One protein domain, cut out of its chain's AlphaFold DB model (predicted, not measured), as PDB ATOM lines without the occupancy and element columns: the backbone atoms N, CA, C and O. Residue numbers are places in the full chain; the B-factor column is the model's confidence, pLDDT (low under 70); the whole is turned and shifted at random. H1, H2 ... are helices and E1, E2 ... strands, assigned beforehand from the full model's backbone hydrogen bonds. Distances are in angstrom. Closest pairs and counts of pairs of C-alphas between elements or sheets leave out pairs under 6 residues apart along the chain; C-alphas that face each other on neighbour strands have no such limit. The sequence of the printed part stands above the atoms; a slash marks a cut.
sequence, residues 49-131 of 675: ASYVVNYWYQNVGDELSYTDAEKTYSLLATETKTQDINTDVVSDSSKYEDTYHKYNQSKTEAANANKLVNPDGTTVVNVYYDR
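Overview. This is residues 49 to 131 of the 675 residues of the protein "LPXTG-motif cell wall anchor domain-containing protein/Listeria/Bacterioides repeat-containing protein" of Atopobium minutum (UniProt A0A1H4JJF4). A strongly twisted three-stranded sheet runs most of the length, with helix H1 beside strand E3, and long loops. Printed are 83 residues, under half in named elements, E1, E2, H1, E3 in order; the class and the sheet E2 E1 E3 are mixed. Compact but elongated, it spans 40 by 22 by 16 A, radius of gyration of the C-alphas 13.4 A.

Along the chain. E1, residues 49 to 58, runs 29.5 A from C-alpha 49 at (36.747, 19.122, -23.555). E2, residues 73 to 84, spans 29.4 A; H1 is residues 105 to 112. E3, residues 124 to 130, runs 19.9 A to C-alpha 130 at (44.214, 47.829, -26.107).

Arrangement. E1 and E2 form an antiparallel hairpin, N 53 and O 79 within hydrogen-bond range at 2.8 A; E3 is parallel to E1, N 127 and O 54 at 2.8 A. H1, every O i to N i+4 pair within range, stands at the sheet's level; its closest C-alphas to E3 are 108 and 127, 5.1 A.

Size, cuts and confidence. Each link is long. The printed part has no cut and no pLDDT under 70.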
ATOM      1  N   ALA A  49      37.932  18.379 -23.142       83.00
ATOM      2  CA  ALA A  49      36.747  19.122 -23.555       83.00
ATOM      3  C   ALA A  49      37.154  20.345 -24.374       83.00
ATOM      4  O   ALA A  49      38.226  20.928 -24.178       83.00
ATOM      5  N   SER A  50      36.282  20.721 -25.303       90.25
ATOM      6  CA  SER A  50      36.444  21.942 -26.080       90.25
ATOM      7  C   SER A  50      35.946  23.146 -25.290       90.25
ATOM      8  O   SER A  50      34.927  23.064 -24.620       90.25
ATOM      9  N   TYR A  51      36.638  24.272 -25.390       93.38
ATOM     10  CA  TYR A  51      36.226  25.554 -24.830       93.38
ATOM     11  C   TYR A  51      36.474  26.669 -25.838       93.38
ATOM     12  O   TYR A  51      37.234  26.513 -26.798       93.38
ATOM     13  N   VAL A  52      35.816  27.800 -25.623       96.25
ATOM     14  CA  VAL A  52      35.878  28.945 -26.529       96.25
ATOM     15  C   VAL A  52      36.847  29.987 -25.985       96.25
ATOM     16  O   VAL A  52      36.805  30.316 -24.800       96.25
ATOM     17  N   VAL A  53      37.694  30.541 -26.850       97.12
ATOM     18  CA  VAL A  53      38.501  31.730 -26.556       97.12
ATOM     19  C   VAL A  53      38.015  32.872 -27.436       97.12
ATOM     20  O   VAL A  53      38.076  32.791 -28.662       97.12
ATOM     21  N   ASN A  54      37.534  33.935 -26.804       97.62
ATOM     22  CA  ASN A  54      37.157  35.180 -27.450       97.62
ATOM     23  C   ASN A  54      38.287  36.193 -27.306       97.62
ATOM     24  O   ASN A  54      38.790  36.434 -26.207       97.62
ATOM     25  N   TYR A  55      38.637  36.816 -28.418       97.56
ATOM     26  CA  TYR A  55      39.598  37.899 -28.489       97.56
ATOM     27  C   TYR A  55      38.843  39.207 -28.666       97.56
ATOM     28  O   TYR A  55      37.995  39.326 -29.551       97.56
ATOM     29  N   TRP A  56      39.140  40.179 -27.818       97.69
ATOM     30  CA  TRP A  56      38.447  41.456 -27.728       97.69
ATOM     31  C   TRP A  56      39.419  42.588 -28.019       97.69
ATOM     32  O   TRP A  56      40.541  42.578 -27.516       97.69
ATOM     33  N   TYR A  57      38.978  43.580 -28.783       97.50
ATOM     34  CA  TYR A  57      39.782  44.750 -29.120       97.50
ATOM     35  C   TYR A  57      39.063  46.037 -28.722       97.50
ATOM     36  O   TYR A  57      37.848  46.150 -28.905       97.50
ATOM     37  N   GLN A  58      39.807  46.973 -28.133       97.69
ATOM     38  CA  GLN A  58      39.276  48.230 -27.617       97.69
ATOM     39  C   GLN A  58      38.545  49.026 -28.709       97.69
ATOM     40  O   GLN A  58      38.973  49.078 -29.866       97.69
ATOM     41  N   ASN A  59      37.431  49.659 -28.352       96.31
ATOM     42  CA  ASN A  59      36.653  50.472 -29.277       96.31
ATOM     43  C   ASN A  59      37.313  51.835 -29.526       96.31
ATOM     44  O   ASN A  59      37.910  52.433 -28.638       96.31
ATOM     45  N   VAL A  60      37.150  52.359 -30.744       93.00
ATOM     46  CA  VAL A  60      37.748  53.637 -31.181       93.00
ATOM     47  C   VAL A  60      37.174  54.878 -30.498       93.00
ATOM     48  O   VAL A  60      37.758  55.945 -30.615       93.00
ATOM     49  N   GLY A  61      36.015  54.758 -29.846       91.50
ATOM     50  CA  GLY A  61      35.348  55.869 -29.163       91.50
ATOM     51  C   GLY A  61      35.733  56.025 -27.693       91.50
ATOM     52  O   GLY A  61      35.188  56.903 -27.035       91.50
ATOM     53  N   ASP A  62      36.607  55.164 -27.165       94.06
ATOM     54  CA  ASP A  62      37.092  55.290 -25.792       94.06
ATOM     55  C   ASP A  62      38.065  56.472 -25.678       94.06
ATOM     56  O   ASP A  62      38.973  56.623 -26.498       94.06
ATOM     57  N   GLU A  63      37.933  57.276 -24.624       91.06
ATOM     58  CA  GLU A  63      38.878  58.363 -24.383       91.06
ATOM     59  C   GLU A  63      40.199  57.838 -23.810       91.06
ATOM     60  O   GLU A  63      40.246  56.874 -23.043       91.06
ATOM     61  N   LEU A  64      41.290  58.545 -24.112       92.00
ATOM     62  CA  LEU A  64      42.625  58.242 -23.587       92.00
ATOM     63  C   LEU A  64      42.682  58.232 -22.045       92.00
ATOM     64  O   LEU A  64      43.536  57.571 -21.459       92.00
ATOM     65  N   SER A  65      41.782  58.968 -21.390       91.25
ATOM     66  CA  SER A  65      41.684  59.104 -19.935       91.25
ATOM     67  C   SER A  65      41.021  57.904 -19.238       91.25
ATOM     68  O   SER A  65      41.100  57.811 -18.011       91.25
ATOM     69  N   TYR A  66      40.372  56.998 -19.982       93.38
ATOM     70  CA  TYR A  66      39.557  55.923 -19.413       93.38
ATOM     71  C   TYR A  66      40.394  54.859 -18.698       93.38
ATOM     72  O   TYR A  66      41.393  54.343 -19.208       93.38
ATOM     73  N   THR A  67      39.926  54.461 -17.517       91.75
ATOM     74  CA  THR A  67      40.447  53.302 -16.786       91.75
ATOM     75  C   THR A  67      40.022  51.989 -17.453       91.75
ATOM     76  O   THR A  67      39.054  51.938 -18.210       91.75
ATOM     77  N   ASP A  68      40.687  50.873 -17.133       87.06
ATOM     78  CA  ASP A  68      40.350  49.553 -17.701       87.06
ATOM     79  C   ASP A  68      38.890  49.121 -17.489       87.06
ATOM     80  O   ASP A  68      38.366  48.317 -18.269       87.06
ATOM     81  N   ALA A  69      38.239  49.623 -16.436       88.19
ATOM     82  CA  ALA A  69      36.834  49.358 -16.142       88.19
ATOM     83  C   ALA A  69      35.875  50.154 -17.044       88.19
ATOM     84  O   ALA A  69      34.767  49.687 -17.295       88.19
ATOM     85  N   GLU A  70      36.301  51.321 -17.531       93.19
ATOM     86  CA  GLU A  70      35.517  52.220 -18.388       93.19
ATOM     87  C   GLU A  70      35.689  51.897 -19.878       93.19
ATOM     88  O   GLU A  70      34.768  52.117 -20.660       93.19
ATOM     89  N   LYS A  71      36.838  51.321 -20.262       94.94
ATOM     90  CA  LYS A  71      37.119  50.896 -21.640       94.94
ATOM     91  C   LYS A  71      36.081  49.906 -22.171       94.94
ATOM     92  O   LYS A  71      35.739  48.915 -21.509       94.94
ATOM     93  N   THR A  72      35.670  50.104 -23.418       96.56
ATOM     94  CA  THR A  72      34.719  49.254 -24.136       96.56
ATOM     95  C   THR A  72      35.416  48.463 -25.245       96.56
ATOM     96  O   THR A  72      36.424  48.893 -25.797       96.56
ATOM     97  N   TYR A  73      34.917  47.262 -25.559       97.00
ATOM     98  CA  TYR A  73      35.581  46.342 -26.491       97.00
ATOM     99  C   TYR A  73      34.590  45.704 -27.459       97.00
ATOM    100  O   TYR A  73      33.455  45.401 -27.088       97.00
ATOM    101  N   SER A  74      35.062  45.436 -28.672       96.94
ATOM    102  CA  SER A  74      34.362  44.656 -29.690       96.94
ATOM    103  C   SER A  74      35.041  43.306 -29.898       96.94
ATOM    104  O   SER A  74      36.251  43.164 -29.707       96.94
ATOM    105  N   LEU A  75      34.253  42.299 -30.274       96.62
ATOM    106  CA  LEU A  75      34.766  40.964 -30.567       96.62
ATOM    107  C   LEU A  75      35.618  41.020 -31.842       96.62
ATOM    108  O   LEU A  75      35.109  41.344 -32.912       96.62
ATOM    109  N   LEU A  76      36.904  40.702 -31.714       94.81
ATOM    110  CA  LEU A  76      37.867  40.647 -32.812       94.81
ATOM    111  C   LEU A  76      37.825  39.283 -33.506       94.81
ATOM    112  O   LEU A  76      37.768  39.199 -34.729       94.81
ATOM    113  N   ALA A  77      37.865  38.210 -32.717       95.44
ATOM    114  CA  ALA A  77      37.871  36.842 -33.215       95.44
ATOM    115  C   ALA A  77      37.456  35.854 -32.122       95.44
ATOM    116  O   ALA A  77      37.560  36.138 -30.928       95.44
ATOM    117  N   THR A  78      37.075  34.653 -32.544       95.19
ATOM    118  CA  THR A  78      36.787  33.528 -31.657       95.19
ATOM    119  C   THR A  78      37.521  32.288 -32.156       95.19
ATOM    120  O   THR A  78      37.603  32.055 -33.361       95.19
ATOM    121  N   GLU A  79      38.044  31.476 -31.243       94.38
ATOM    122  CA  GLU A  79      38.573  30.147 -31.553       94.38
ATOM    123  C   GLU A  79      38.060  29.096 -30.570       94.38
ATOM    124  O   GLU A  79      37.630  29.405 -29.457       94.38
ATOM    125  N   THR A  80      38.145  27.834 -30.979       93.38
ATOM    126  CA  THR A  80      37.884  26.686 -30.116       93.38
ATOM    127  C   THR A  80      39.201  25.998 -29.796       93.38
ATOM    128  O   THR A  80      39.961  25.654 -30.701       93.38
ATOM    129  N   LYS A  81      39.462  25.786 -28.507       92.44
ATOM    130  CA  LYS A  81      40.603  25.019 -28.008       92.44
ATOM    131  C   LYS A  81      40.121  23.770 -27.299       92.44
ATOM    132  O   LYS A  81      39.011  23.734 -26.783       92.44
ATOM    133  N   THR A  82      40.978  22.764 -27.252       90.88
ATOM    134  CA  THR A  82      40.715  21.501 -26.568       90.88
ATOM    135  C   THR A  82      41.814  21.274 -25.542       90.88
ATOM    136  O   THR A  82      42.996  21.406 -25.858       90.88
ATOM    137  N   GLN A  83      41.425  20.983 -24.303       88.69
ATOM    138  CA  GLN A  83      42.349  20.800 -23.186       88.69
ATOM    139  C   GLN A  83      41.753  19.827 -22.165       88.69
ATOM    140  O   GLN A  83      40.544  19.582 -22.144       88.69
ATOM    141  N   ASP A  84      42.615  19.270 -21.322       86.06
ATOM    142  CA  ASP A  84      42.226  18.417 -20.207       86.06
ATOM    143  C   ASP A  84      41.270  19.158 -19.264       86.06
ATOM    144  O   ASP A  84      41.543  20.277 -18.819       86.06
ATOM    145  N   ILE A  85      40.145  18.531 -18.927       81.50
ATOM    146  CA  ILE A  85      39.168  19.145 -18.026       81.50
ATOM    147  C   ILE A  85      39.755  19.381 -16.623       81.50
ATOM    148  O   ILE A  85      40.663  18.677 -16.178       81.50
ATOM    149  N   ASN A  86      39.204  20.348 -15.885       79.25
ATOM    150  CA  ASN A  86      39.667  20.754 -14.548       79.25
ATOM    151  C   ASN A  86      41.132  21.234 -14.493       79.25
ATOM    152  O   ASN A  86      41.784  21.121 -13.452       79.25
ATOM    153  N   THR A  87      41.657  21.757 -15.599       85.19
ATOM    154  CA  THR A  87      42.934  22.483 -15.638       85.19
ATOM    155  C   THR A  87      42.691  23.969 -15.895       85.19
ATOM    156  O   THR A  87      41.623  24.342 -16.392       85.19
ATOM    157  N   ASP A  88      43.658  24.807 -15.518       89.25
ATOM    158  CA  ASP A  88      43.604  26.248 -15.768       89.25
ATOM    159  C   ASP A  88      43.541  26.518 -17.269       89.25
ATOM    160  O   ASP A  88      44.271  25.916 -18.057       89.25
ATOM    161  N   VAL A  89      42.653  27.421 -17.671       89.69
ATOM    162  CA  VAL A  89      42.466  27.758 -19.082       89.69
ATOM    163  C   VAL A  89      43.730  28.371 -19.687       89.69
ATOM    164  O   VAL A  89      44.345  29.261 -19.101       89.69
ATOM    165  N   VAL A  90      44.101  27.929 -20.890       87.12
ATOM    166  CA  VAL A  90      45.251  28.472 -21.623       87.12
ATOM    167  C   VAL A  90      44.768  29.330 -22.789       87.12
ATOM    168  O   VAL A  90      43.891  28.955 -23.563       87.12
ATOM    169  N   SER A  91      45.373  30.499 -22.963       87.38
ATOM    170  CA  SER A  91      45.162  31.336 -24.143       87.38
ATOM    171  C   SER A  91      46.504  31.776 -24.716       87.38
ATOM    172  O   SER A  91      47.512  31.766 -24.016       87.38
ATOM    173  N   ASP A  92      46.520  32.088 -26.010       88.94
ATOM    174  CA  ASP A  92      47.704  32.639 -26.667       88.94
ATOM    175  C   ASP A  92      47.526  34.154 -26.754       88.94
ATOM    176  O   ASP A  92      46.759  34.636 -27.591       88.94
ATOM    177  N   SER A  93      48.183  34.882 -25.850       88.25
ATOM    178  CA  SER A  93      48.144  36.346 -25.802       88.25
ATOM    179  C   SER A  93      48.926  36.993 -26.944       88.25
ATOM    180  O   SER A  93      48.603  38.110 -27.330       88.25
ATOM    181  N   SER A  94      49.899  36.289 -27.531       92.19
ATOM    182  CA  SER A  94      50.736  36.813 -28.617       92.19
ATOM    183  C   SER A  94      50.066  36.744 -29.990       92.19
ATOM    184  O   SER A  94      50.483  37.432 -30.916       92.19
ATOM    185  N   LYS A  95      48.997  35.947 -30.120       92.38
ATOM    186  CA  LYS A  95      48.354  35.618 -31.400       92.38
ATOM    187  C   LYS A  95      47.969  36.831 -32.250       92.38
ATOM    188  O   LYS A  95      48.165  36.805 -33.462       92.38
ATOM    189  N   TYR A  96      47.388  37.851 -31.621       94.06
ATOM    190  CA  TYR A  96      46.996  39.096 -32.283       94.06
ATOM    191  C   TYR A  96      47.799  40.294 -31.785       94.06
ATOM    192  O   TYR A  96      47.419  41.418 -32.070       94.06
ATOM    193  N   GLU A  97      48.873  40.083 -31.024       94.56
ATOM    194  CA  GLU A  97      49.694  41.194 -30.560       94.56
ATOM    195  C   GLU A  97      50.546  41.730 -31.712       94.56
ATOM    196  O   GLU A  97      51.347  41.009 -32.309       94.56
ATOM    197  N   ASP A  98      50.372  43.008 -32.034       93.75
ATOM    198  CA  ASP A  98      51.105  43.666 -33.109       93.75
ATOM    199  C   ASP A  98      51.371  45.146 -32.777       93.75
ATOM    200  O   ASP A  98      51.404  45.571 -31.615       93.75
ATOM    201  N   THR A  99      51.633  45.959 -33.799       90.81
ATOM    202  CA  THR A  99      51.857  47.398 -33.623       90.81
ATOM    203  C   THR A  99      50.636  48.093 -33.010       90.81
ATOM    204  O   THR A  99      50.813  48.938 -32.137       90.81
ATOM    205  N   TYR A 100      49.419  47.702 -33.386       91.06
ATOM    206  CA  TYR A 100      48.169  48.388 -33.049       91.06
ATOM    207  C   TYR A 100      47.254  47.615 -32.086       91.06
ATOM    208  O   TYR A 100      46.327  48.202 -31.542       91.06
ATOM    209  N   HIS A 101      47.558  46.356 -31.782       95.00
ATOM    210  CA  HIS A 101      46.866  45.541 -30.785       95.00
ATOM    211  C   HIS A 101      47.823  45.226 -29.629       95.00
ATOM    212  O   HIS A 101      48.738  44.414 -29.772       95.00
ATOM    213  N   LYS A 102      47.641  45.874 -28.474       95.44
ATOM    214  CA  LYS A 102      48.516  45.715 -27.299       95.44
ATOM    215  C   LYS A 102      47.871  44.834 -26.251       95.44
ATOM    216  O   LYS A 102      46.778  45.139 -25.796       95.44
ATOM    217  N   TYR A 103      48.522  43.746 -25.854       96.50
ATOM    218  CA  TYR A 103      47.928  42.808 -24.907       96.50
ATOM    219  C   TYR A 103      47.636  43.471 -23.546       96.50
ATOM    220  O   TYR A 103      48.539  43.963 -22.869       96.50
ATOM    221  N   ASN A 104      46.369  43.451 -23.123       95.62
ATOM    222  CA  ASN A 104      45.946  43.934 -21.813       95.62
ATOM    223  C   ASN A 104      45.961  42.775 -20.806       95.62
ATOM    224  O   ASN A 104      44.968  42.059 -20.613       95.62
ATOM    225  N   GLN A 105      47.120  42.589 -20.169       94.31
ATOM    226  CA  GLN A 105      47.353  41.520 -19.200       94.31
ATOM    227  C   GLN A 105      46.408  41.611 -17.997       94.31
ATOM    228  O   GLN A 105      45.739  40.635 -17.672       94.31
ATOM    229  N   SER A 106      46.303  42.791 -17.382       93.00
ATOM    230  CA  SER A 106      45.494  43.021 -16.178       93.00
ATOM    231  C   SER A 106      44.023  42.643 -16.394       93.00
ATOM    232  O   SER A 106      43.446  41.866 -15.628       93.00
ATOM    233  N   LYS A 107      43.415  43.120 -17.490       94.31
ATOM    234  CA  LYS A 107      42.013  42.829 -17.816       94.31
ATOM    235  C   LYS A 107      41.799  41.364 -18.195       94.31
ATOM    236  O   LYS A 107      40.793  40.775 -17.800       94.31
ATOM    237  N   THR A 108      42.740  40.766 -18.925       94.81
ATOM    238  CA  THR A 108      42.683  39.349 -19.322       94.81
ATOM    239  C   THR A 108      42.781  38.419 -18.113       94.81
ATOM    240  O   THR A 108      41.983  37.489 -17.986       94.81
ATOM    241  N   GLU A 109      43.707  38.680 -17.193       92.44
ATOM    242  CA  GLU A 109      43.850  37.912 -15.954       92.44
ATOM    243  C   GLU A 109      42.602  38.049 -15.076       92.44
ATOM    244  O   GLU A 109      42.049  37.043 -14.629       92.44
ATOM    245  N   ALA A 110      42.085  39.270 -14.907       91.88
ATOM    246  CA  ALA A 110      40.864  39.513 -14.145       91.88
ATOM    247  C   ALA A 110      39.638  38.801 -14.748       91.88
ATOM    248  O   ALA A 110      38.850  38.193 -14.022       91.88
ATOM    249  N   ALA A 111      39.483  38.827 -16.076       92.06
ATOM    250  CA  ALA A 111      38.347  38.218 -16.767       92.06
ATOM    251  C   ALA A 111      38.371  36.683 -16.764       92.06
ATOM    252  O   ALA A 111      37.330  36.055 -16.987       92.06
ATOM    253  N   ASN A 112      39.538  36.073 -16.542       94.00
ATOM    254  CA  ASN A 112      39.718  34.621 -16.557       94.00
ATOM    255  C   ASN A 112      40.095  34.031 -15.195       94.00
ATOM    256  O   ASN A 112      40.307  32.823 -15.095       94.00
ATOM    257  N   ALA A 113      40.123  34.853 -14.145       92.38
ATOM    258  CA  ALA A 113      40.451  34.423 -12.798       92.38
ATOM    259  C   ALA A 113      39.578  33.236 -12.356       92.38
ATOM    260  O   ALA A 113      38.347  33.289 -12.404       92.38
ATOM    261  N   ASN A 114      40.232  32.173 -11.882       87.88
ATOM    262  CA  ASN A 114      39.613  30.940 -11.377       87.88
ATOM    263  C   ASN A 114      38.804  30.126 -12.410       87.88
ATOM    264  O   ASN A 114      38.032  29.248 -12.013       87.88
ATOM    265  N   LYS A 115      38.947  30.387 -13.716       91.44
ATOM    266  CA  LYS A 115      38.301  29.570 -14.752       91.44
ATOM    267  C   LYS A 115      39.074  28.276 -14.992       91.44
ATOM    268  O   LYS A 115      40.278  28.294 -15.231       91.44
ATOM    269  N   LEU A 116      38.337  27.171 -15.013       89.44
ATOM    270  CA  LEU A 116      38.829  25.856 -15.407       89.44
ATOM    271  C   LEU A 116      38.120  25.390 -16.685       89.44
ATOM    272  O   LEU A 116      37.043  25.882 -17.037       89.44
ATOM    273  N   VAL A 117      38.720  24.421 -17.371       89.12
ATOM    274  CA  VAL A 117      38.093  23.738 -18.511       89.12
ATOM    275  C   VAL A 117      36.967  22.825 -18.005       89.12
ATOM    276  O   VAL A 117      37.226  21.832 -17.319       89.12
ATOM    277  N   ASN A 118      35.717  23.166 -18.324       84.00
ATOM    278  CA  ASN A 118      34.528  22.433 -17.900       84.00
ATOM    279  C   ASN A 118      34.271  21.216 -18.809       84.00
ATOM    280  O   ASN A 118      34.446  21.311 -20.024       84.00
ATOM    281  N   PRO A 119      33.789  20.087 -18.258       76.31
ATOM    282  CA  PRO A 119      33.498  18.878 -19.034       76.31
ATOM    283  C   PRO A 119      32.333  19.007 -20.023       76.31
ATOM    284  O   PRO A 119      32.227  18.194 -20.934       76.31
ATOM    285  N   ASP A 120      31.457  19.996 -19.849       80.06
ATOM    286  CA  ASP A 120      30.293  20.251 -20.710       80.06
ATOM    287  C   ASP A 120      30.602  21.180 -21.899       80.06
ATOM    288  O   ASP A 120      29.716  21.493 -22.691       80.06
ATOM    289  N   GLY A 121      31.855  21.634 -22.017       83.94
ATOM    290  CA  GLY A 121      32.316  22.541 -23.063       83.94
ATOM    291  C   GLY A 121      31.830  23.990 -22.944       83.94
ATOM    292  O   GLY A 121      31.966  24.768 -23.885       83.94
ATOM    293  N   THR A 122      31.277  24.385 -21.793       88.06
ATOM    294  CA  THR A 122      30.719  25.736 -21.577       88.06
ATOM    295  C   THR A 122      31.760  26.803 -21.233       88.06
ATOM    296  O   THR A 122      31.422  27.982 -21.110       88.06
ATOM    297  N   THR A 123      33.026  26.425 -21.044       93.12
ATOM    298  CA  THR A 123      34.083  27.368 -20.664       93.12
ATOM    299  C   THR A 123      34.316  28.405 -21.766       93.12
ATOM    300  O   THR A 123      34.532  28.068 -22.930       93.12
ATOM    301  N   VAL A 124      34.329  29.684 -21.373       95.69
ATOM    302  CA  VAL A 124      34.665  30.819 -22.243       95.69
ATOM    303  C   VAL A 124      35.821  31.607 -21.635       95.69
ATOM    304  O   VAL A 124      35.731  32.090 -20.503       95.69
ATOM    305  N   VAL A 125      36.891  31.771 -22.402       96.62
ATOM    306  CA  VAL A 125      38.091  32.549 -22.068       96.62
ATOM    307  C   VAL A 125      38.051  33.856 -22.848       96.62
ATOM    308  O   VAL A 125      37.684  33.853 -24.017       96.62
ATOM    309  N   ASN A 126      38.415  34.972 -22.221       96.44
ATOM    310  CA  ASN A 126      38.428  36.282 -22.873       96.44
ATOM    311  C   ASN A 126      39.831  36.887 -22.830       96.44
ATOM    312  O   ASN A 126      40.358  37.100 -21.744       96.44
ATOM    313  N   VAL A 127      40.409  37.186 -23.988       97.12
ATOM    314  CA  VAL A 127      41.709  37.855 -24.137       97.12
ATOM    315  C   VAL A 127      41.462  39.263 -24.662       97.12
ATOM    316  O   VAL A 127      40.715  39.421 -25.624       97.12
ATOM    317  N   TYR A 128      42.060  40.276 -24.038       97.38
ATOM    318  CA  TYR A 128      41.815  41.685 -24.364       97.38
ATOM    319  C   TYR A 128      43.060  42.358 -24.943       97.38
ATOM    320  O   TYR A 128      44.164  42.169 -24.428       97.38
ATOM    321  N   TYR A 129      42.858  43.176 -25.975       97.69
ATOM    322  CA  TYR A 129      43.869  44.041 -26.574       97.69
ATOM    323  C   TYR A 129      43.430  45.509 -26.539       97.69
ATOM    324  O   TYR A 129      42.303  45.839 -26.917       97.69
ATOM    325  N   ASP A 130      44.350  46.377 -26.137       96.62
ATOM    326  CA  ASP A 130      44.214  47.829 -26.107       96.62
ATOM    327  C   ASP A 130      44.772  48.456 -27.389       96.62
ATOM    328  O   ASP A 130      45.677  47.914 -28.033       96.62
ATOM    329  N   ARG A 131      44.252  49.633 -27.736       95.12
ATOM    330  CA  ARG A 131      44.798  50.478 -28.802       95.12
ATOM    331  C   ARG A 131      46.002  51.260 -28.264       95.12
ATOM    332  O   ARG A 131      45.916  51.802 -27.161       95.12
TER     333      ARG A 131